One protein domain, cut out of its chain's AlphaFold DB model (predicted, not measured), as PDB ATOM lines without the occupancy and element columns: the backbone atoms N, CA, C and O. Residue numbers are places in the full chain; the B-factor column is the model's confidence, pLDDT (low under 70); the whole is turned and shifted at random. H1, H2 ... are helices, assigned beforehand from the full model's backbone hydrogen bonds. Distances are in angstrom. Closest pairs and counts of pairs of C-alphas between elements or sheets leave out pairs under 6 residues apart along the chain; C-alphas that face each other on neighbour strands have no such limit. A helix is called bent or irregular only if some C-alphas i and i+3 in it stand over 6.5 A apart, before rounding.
ATOM      1  N   PRO A  55       3.336 -11.006  10.250       58.06
ATOM      2  CA  PRO A  55       4.562 -10.504   9.624       58.06
ATOM      3  C   PRO A  55       4.624 -10.746   8.109       58.06
ATOM      4  O   PRO A  55       5.212  -9.942   7.390       58.06
ATOM      5  N   PHE A  56       3.986 -11.816   7.621       59.22
ATOM      6  CA  PHE A  56       3.997 -12.201   6.206       59.22
ATOM      7  C   PHE A  56       2.668 -11.936   5.489       59.22
ATOM      8  O   PHE A  56       2.563 -12.162   4.287       59.22
ATOM      9  N   GLU A  57       1.673 -11.374   6.176       70.69
ATOM     10  CA  GLU A  57       0.360 -11.076   5.593       70.69
ATOM     11  C   GLU A  57       0.466 -10.131   4.387       70.69
ATOM     12  O   GLU A  57      -0.161 -10.340   3.351       70.69
ATOM     13  N   LYS A  58       1.372  -9.150   4.466       70.44
ATOM     14  CA  LYS A  58       1.642  -8.215   3.368       70.44
ATOM     15  C   LYS A  58       2.326  -8.877   2.163       70.44
ATOM     16  O   LYS A  58       2.146  -8.420   1.038       70.44
ATOM     17  N   MET A  59       3.099  -9.942   2.384       74.12
ATOM     18  CA  MET A  59       3.770 -10.690   1.315       74.12
ATOM     19  C   MET A  59       2.756 -11.452   0.456       74.12
ATOM     20  O   MET A  59       2.914 -11.523  -0.761       74.12
ATOM     21  N   HIS A  60       1.682 -11.960   1.065       78.56
ATOM     22  CA  HIS A  60       0.648 -12.706   0.348       78.56
ATOM     23  C   HIS A  60      -0.059 -11.879  -0.730       78.56
ATOM     24  O   HIS A  60      -0.409 -12.441  -1.764       78.56
ATOM     25  N   GLY A  61      -0.216 -10.562  -0.538       83.06
ATOM     26  CA  GLY A  61      -0.758  -9.672  -1.572       83.06
ATOM     27  C   GLY A  61       0.103  -9.676  -2.835       83.06
ATOM     28  O   GLY A  61      -0.365 -10.045  -3.904       83.06
ATOM     29  N   ALA A  62       1.400  -9.399  -2.688       83.12
ATOM     30  CA  ALA A  62       2.325  -9.384  -3.820       83.12
ATOM     31  C   ALA A  62       2.456 -10.758  -4.502       83.12
ATOM     32  O   ALA A  62       2.536 -10.836  -5.724       83.12
ATOM     33  N   LEU A  63       2.461 -11.852  -3.731       86.44
ATOM     34  CA  LEU A  63       2.493 -13.204  -4.296       86.44
ATOM     35  C   LEU A  63       1.211 -13.536  -5.067       86.44
ATOM     36  O   LEU A  63       1.281 -14.196  -6.103       86.44
ATOM     37  N   LYS A  64       0.054 -13.059  -4.594       88.00
ATOM     38  CA  LYS A  64      -1.222 -13.196  -5.298       88.00
ATOM     39  C   LYS A  64      -1.209 -12.431  -6.620       88.00
ATOM     40  O   LYS A  64      -1.602 -13.011  -7.625       88.00
ATOM     41  N   ASP A  65      -0.703 -11.201  -6.638       89.69
ATOM     42  CA  ASP A  65      -0.605 -10.399  -7.864       89.69
ATOM     43  C   ASP A  65       0.339 -11.065  -8.880       89.69
ATOM     44  O   ASP A  65      -0.002 -11.221 -10.051       89.69
ATOM     45  N   ILE A  66       1.497 -11.568  -8.427       90.06
ATOM     46  CA  ILE A  66       2.422 -12.335  -9.280       90.06
ATOM     47  C   ILE A  66       1.727 -13.578  -9.841       90.06
ATOM     48  O   ILE A  66       1.813 -13.841 -11.040       90.06
ATOM     49  N   TYR A  67       1.035 -14.339  -8.994       90.00
ATOM     50  CA  TYR A  67       0.306 -15.530  -9.414       90.00
ATOM     51  C   TYR A  67      -0.762 -15.203 -10.469       90.00
ATOM     52  O   TYR A  67      -0.813 -15.877 -11.497       90.00
ATOM     53  N   GLN A  68      -1.570 -14.162 -10.245       91.69
ATOM     54  CA  GLN A  68      -2.705 -13.797 -11.098       91.69
ATOM     55  C   GLN A  68      -2.300 -13.134 -12.417       91.69
ATOM     56  O   GLN A  68      -2.906 -13.414 -13.447       91.69
ATOM     57  N   GLU A  69      -1.292 -12.264 -12.400       91.31
ATOM     58  CA  GLU A  69      -0.976 -11.399 -13.544       91.31
ATOM     59  C   GLU A  69       0.265 -11.847 -14.322       91.31
ATOM     60  O   GLU A  69       0.505 -11.387 -15.438       91.31
ATOM     61  N   ARG A  70       1.115 -12.693 -13.723       86.38
ATOM     62  CA  ARG A  70       2.480 -12.939 -14.222       86.38
ATOM     63  C   ARG A  70       2.848 -14.417 -14.342       86.38
ATOM     64  O   ARG A  70       3.977 -14.711 -14.739       86.38
ATOM     65  N   THR A  71       1.933 -15.338 -14.039       90.50
ATOM     66  CA  THR A  71       2.125 -16.777 -14.278       90.50
ATOM     67  C   THR A  71       1.136 -17.311 -15.307       90.50
ATOM     68  O   THR A  71       0.100 -16.713 -15.572       90.50
ATOM     69  N   ASN A  72       1.445 -18.470 -15.884       91.06
ATOM     70  CA  ASN A  72       0.537 -19.198 -16.776       91.06
ATOM     71  C   ASN A  72      -0.353 -20.223 -16.036       91.06
ATOM     72  O   ASN A  72      -0.895 -21.128 -16.673       91.06
ATOM     73  N   PHE A  73      -0.451 -20.123 -14.703       88.62
ATOM     74  CA  PHE A  73      -1.190 -21.035 -13.817       88.62
ATOM     75  C   PHE A  73      -0.745 -22.513 -13.842       88.62
ATOM     76  O   PHE A  73      -1.455 -23.378 -13.332       88.62
ATOM     77  N   LYS A  74       0.435 -22.822 -14.392       87.00
ATOM     78  CA  LYS A  74       1.042 -24.166 -14.397       87.00
ATOM     79  C   LYS A  74       2.438 -24.097 -13.790       87.00
ATOM     80  O   LYS A  74       3.149 -23.143 -14.065       87.00
ATOM     81  N   ASP A  75       2.846 -25.072 -12.979       86.88
ATOM     82  CA  ASP A  75       4.182 -25.095 -12.344       86.88
ATOM     83  C   ASP A  75       4.584 -23.736 -11.723       86.88
ATOM     84  O   ASP A  75       5.667 -23.188 -11.968       86.88
ATOM     85  N   VAL A  76       3.650 -23.147 -10.971       87.56
ATOM     86  CA  VAL A  76       3.685 -21.734 -10.567       87.56
ATOM     87  C   VAL A  76       4.818 -21.402  -9.601       87.56
ATOM     88  O   VAL A  76       5.360 -20.302  -9.668       87.56
ATOM     89  N   ASP A  77       5.250 -22.354  -8.774       86.69
ATOM     90  CA  ASP A  77       6.256 -22.129  -7.729       86.69
ATOM     91  C   ASP A  77       7.583 -21.625  -8.307       86.69
ATOM     92  O   ASP A  77       8.162 -20.646  -7.828       86.69
ATOM     93  N   LYS A  78       8.046 -22.244  -9.403       90.44
ATOM     94  CA  LYS A  78       9.291 -21.844 -10.078       90.44
ATOM     95  C   LYS A  78       9.160 -20.467 -10.728       90.44
ATOM     96  O   LYS A  78      10.124 -19.703 -10.749       90.44
ATOM     97  N   GLN A  79       7.980 -20.144 -11.253       89.31
ATOM     98  CA  GLN A  79       7.714 -18.858 -11.902       89.31
ATOM     99  C   GLN A  79       7.662 -17.727 -10.882       89.31
ATOM    100  O   GLN A  79       8.347 -16.720 -11.056       89.31
ATOM    101  N   ILE A  80       6.922 -17.924  -9.792       91.94
ATOM    102  CA  ILE A  80       6.812 -16.968  -8.690       91.94
ATOM    103  C   ILE A  80       8.194 -16.701  -8.095       91.94
ATOM    104  O   ILE A  80       8.604 -15.545  -8.023       91.94
ATOM    105  N   THR A  81       8.953 -17.756  -7.780       90.88
ATOM    106  CA  THR A  81      10.311 -17.633  -7.224       90.88
ATOM    107  C   THR A  81      11.228 -16.831  -8.152       90.88
ATOM    108  O   THR A  81      11.964 -15.947  -7.711       90.88
ATOM    109  N   LYS A  82      11.167 -17.088  -9.466       92.62
ATOM    110  CA  LYS A  82      11.954 -16.348 -10.462       92.62
ATOM    111  C   LYS A  82      11.573 -14.865 -10.505       92.62
ATOM    112  O   LYS A  82      12.458 -14.013 -10.563       92.62
ATOM    113  N   ILE A  83      10.280 -14.554 -10.488       91.75
ATOM    114  CA  ILE A  83       9.774 -13.176 -10.551       91.75
ATOM    115  C   ILE A  83      10.113 -12.413  -9.265       91.75
ATOM    116  O   ILE A  83      10.563 -11.268  -9.324       91.75
ATOM    117  N   GLU A  84       9.970 -13.049  -8.105       91.00
ATOM    118  CA  GLU A  84      10.357 -12.472  -6.820       91.00
ATOM    119  C   GLU A  84      11.861 -12.164  -6.777       91.00
ATOM    120  O   GLU A  84      12.263 -11.063  -6.393       91.00
ATOM    121  N   HIS A  85      12.695 -13.086  -7.268       93.38
ATOM    122  CA  HIS A  85      14.136 -12.874  -7.370       93.38
ATOM    123  C   HIS A  85      14.488 -11.662  -8.252       93.38
ATOM    124  O   HIS A  85      15.325 -10.838  -7.879       93.38
ATOM    125  N   GLN A  86      13.804 -11.491  -9.387       93.31
ATOM    126  CA  GLN A  86      13.979 -10.319 -10.253       93.31
ATOM    127  C   GLN A  86      13.588  -9.009  -9.554       93.31
ATOM    128  O   GLN A  86      14.290  -7.999  -9.685       93.31
ATOM    129  N   PHE A  87      12.499  -9.012  -8.777       90.88
ATOM    130  CA  PHE A  87      12.111  -7.850  -7.979       90.88
ATOM    131  C   PHE A  87      13.136  -7.530  -6.891       90.88
ATOM    132  O   PHE A  87      13.454  -6.357  -6.689       90.88
ATOM    133  N   LEU A  88      13.686  -8.546  -6.222       92.00
ATOM    134  CA  LEU A  88      14.728  -8.367  -5.213       92.00
ATOM    135  C   LEU A  88      15.989  -7.731  -5.812       92.00
ATOM    136  O   LEU A  88      16.510  -6.764  -5.249       92.00
ATOM    137  N   ILE A  89      16.448  -8.218  -6.971       94.25
ATOM    138  CA  ILE A  89      17.585  -7.631  -7.696       94.25
ATOM    139  C   ILE A  89      17.299  -6.162  -8.018       94.25
ATOM    140  O   ILE A  89      18.101  -5.288  -7.689       94.25
ATOM    141  N   SER A  90      16.133  -5.880  -8.600       93.75
ATOM    142  CA  SER A  90      15.748  -4.524  -9.013       93.75
ATOM    143  C   SER A  90      15.702  -3.554  -7.829       93.75
ATOM    144  O   SER A  90      16.264  -2.460  -7.897       93.75
ATOM    145  N   LYS A  91      15.097  -3.969  -6.708       93.62
ATOM    146  CA  LYS A  91      15.059  -3.184  -5.464       93.62
ATOM    147  C   LYS A  91      16.456  -2.944  -4.898       93.62
ATOM    148  O   LYS A  91      16.745  -1.841  -4.452       93.62
ATOM    149  N   THR A  92      17.328  -3.950  -4.952       95.88
ATOM    150  CA  THR A  92      18.713  -3.840  -4.469       95.88
ATOM    151  C   THR A  92      19.513  -2.838  -5.299       95.88
ATOM    152  O   THR A  92      20.226  -2.009  -4.738       95.88
ATOM    153  N   ILE A  93      19.384  -2.883  -6.629       96.19
ATOM    154  CA  ILE A  93      20.037  -1.924  -7.529       96.19
ATOM    155  C   ILE A  93      19.540  -0.507  -7.236       96.19
ATOM    156  O   ILE A  93      20.360   0.386  -7.032       96.19
ATOM    157  N   ARG A  94      18.217  -0.308  -7.149       96.75
ATOM    158  CA  ARG A  94      17.627   1.005  -6.850       96.75
ATOM    159  C   ARG A  94      18.114   1.548  -5.505       96.75
ATOM    160  O   ARG A  94      18.642   2.649  -5.469       96.75
ATOM    161  N   ALA A  95      18.073   0.742  -4.444       96.06
ATOM    162  CA  ALA A  95      18.545   1.152  -3.122       96.06
ATOM    163  C   ALA A  95      20.024   1.586  -3.121       96.06
ATOM    164  O   ALA A  95      20.397   2.532  -2.428       96.06
ATOM    165  N   ARG A  96      20.879   0.923  -3.914       95.31
ATOM    166  CA  ARG A  96      22.290   1.315  -4.068       95.31
ATOM    167  C   ARG A  96      22.453   2.657  -4.784       95.31
ATOM    168  O   ARG A  96      23.317   3.433  -4.385       95.31
ATOM    169  N   ILE A  97      21.648   2.924  -5.815       95.62
ATOM    170  CA  ILE A  97      21.634   4.218  -6.516       95.62
ATOM    171  C   ILE A  97      21.203   5.317  -5.546       95.62
ATOM    172  O   ILE A  97      21.953   6.269  -5.348       95.62
ATOM    173  N   ASP A  98      20.075   5.127  -4.861       95.62
ATOM    174  CA  ASP A  98      19.515   6.115  -3.932       95.62
ATOM    175  C   ASP A  98      20.498   6.424  -2.783       95.62
ATOM    176  O   ASP A  98      20.697   7.579  -2.397       95.62
ATOM    177  N   THR A  99      21.189   5.397  -2.269       93.75
ATOM    178  CA  THR A  99      22.244   5.566  -1.254       93.75
ATOM    179  C   THR A  99      23.387   6.428  -1.785       93.75
ATOM    180  O   THR A  99      23.859   7.329  -1.096       93.75
ATOM    181  N   ARG A 100      23.833   6.181  -3.022       87.00
ATOM    182  CA  ARG A 100      24.908   6.955  -3.648       87.00
ATOM    183  C   ARG A 100      24.500   8.409  -3.873       87.00
ATOM    184  O   ARG A 100      25.292   9.294  -3.569       87.00
ATOM    185  N   GLU A 101      23.294   8.656  -4.373       91.12
ATOM    186  CA  GLU A 101      22.765  10.012  -4.555       91.12
ATOM    187  C   GLU A 101      22.690  10.764  -3.223       91.12
ATOM    188  O   GLU A 101      23.132  11.908  -3.128       91.12
ATOM    189  N   THR A 102      22.227  10.095  -2.167       90.19
ATOM    190  CA  THR A 102      22.159  10.671  -0.817       90.19
ATOM    191  C   THR A 102      23.545  11.053  -0.295       90.19
ATOM    192  O   THR A 102      23.721  12.144   0.246       90.19
ATOM    193  N   LEU A 103      24.545  10.187  -0.485       84.75
ATOM    194  CA  LEU A 103      25.927  10.473  -0.089       84.75
ATOM    195  C   LEU A 103      26.506  11.666  -0.861       84.75
ATOM    196  O   LEU A 103      27.157  12.509  -0.251       84.75
ATOM    197  N   LEU A 104      26.227  11.769  -2.164       81.31
ATOM    198  CA  LEU A 104      26.649  12.904  -2.993       81.31
ATOM    199  C   LEU A 104      25.998  14.225  -2.550       81.31
ATOM    200  O   LEU A 104      26.655  15.261  -2.543       81.31
ATOM    201  N   LEU A 105      24.724  14.190  -2.148       79.19
ATOM    202  CA  LEU A 105      23.998  15.354  -1.626       79.19
ATOM    203  C   LEU A 105      24.494  15.783  -0.235       79.19
ATOM    204  O   LEU A 105      24.526  16.976   0.072       79.19
ATOM    205  N   GLN A 106      24.869  14.822   0.616       71.94
ATOM    206  CA  GLN A 106      25.406  15.081   1.956       71.94
ATOM    207  C   GLN A 106      26.853  15.576   1.922       71.94
ATOM    208  O   GLN A 106      27.231  16.402   2.754       71.94
ATOM    209  N   SER A 107      27.645  15.151   0.935       62.00
ATOM    210  CA  SER A 107      28.906  15.800   0.595       62.00
ATOM    211  C   SER A 107      28.630  17.135  -0.103       62.00
ATOM    212  O   SER A 107      28.880  17.289  -1.296       62.00
TER     213      SER A 107
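AT A GLANCE: This is residues 55 to 107 of the 331 residues of the protein "Hsp70" of Ganoderma boninense (UniProt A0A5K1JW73). Two helices of unequal length meet in a corner, like an L drawn a little closed: the shorter H1 comes in first, a tight loop turns the backbone, and the long H2 leaves as the other arm. Residues 85 to 107, of which 85 to 106 belong to H2, stick out free, and so do residues 55 to 61 of H1. The printed part has 53 residues, with H1 and then H2 and no named strand; its class is all helix. It is extended, with a radius of gyration of the C-alphas of 15.5 A and spans of 51 by 22 by 15 A, and H2 makes most of the length.

HOW THE PARTS SIT: H1, residues 55 to 70, touches H2, residues 76 to 106. H1 touches H2 with residues 63 to 67 alone, and H2 touches H1 with residues 76 to 83 alone. The closest C-alphas are those of Ile 66 and Ile 80, 6.4 A apart. The two helices run opposite ways at a steep tilt of 67 degrees, and their centres are 17.4 A apart. In H2 every O i to N i+4 pair is within hydrogen-bond range; in H1 9 of 12 are.

IN THESE COORDINATES: H1 begins at C-alpha 55, at (4.562, -10.504, 9.624), and measures 24.1 A from first to last C-alpha. It is irregular: C-alphas 55 and 58 are 7.3 A apart. A tight link of 5 residues follows. H2 begins at C-alpha 76, at (3.685, -21.734, -10.567), and ends 44.5 A away at C-alpha 106, at (25.406, 15.081, 1.956).

THE WHOLE: The two C-alphas farthest apart are those of Lys 74 and Ser 107, at 51.0 A. The printed part has no cut. Its mean pLDDT is 87.0, and residues 55, 56 and 107 are under 70.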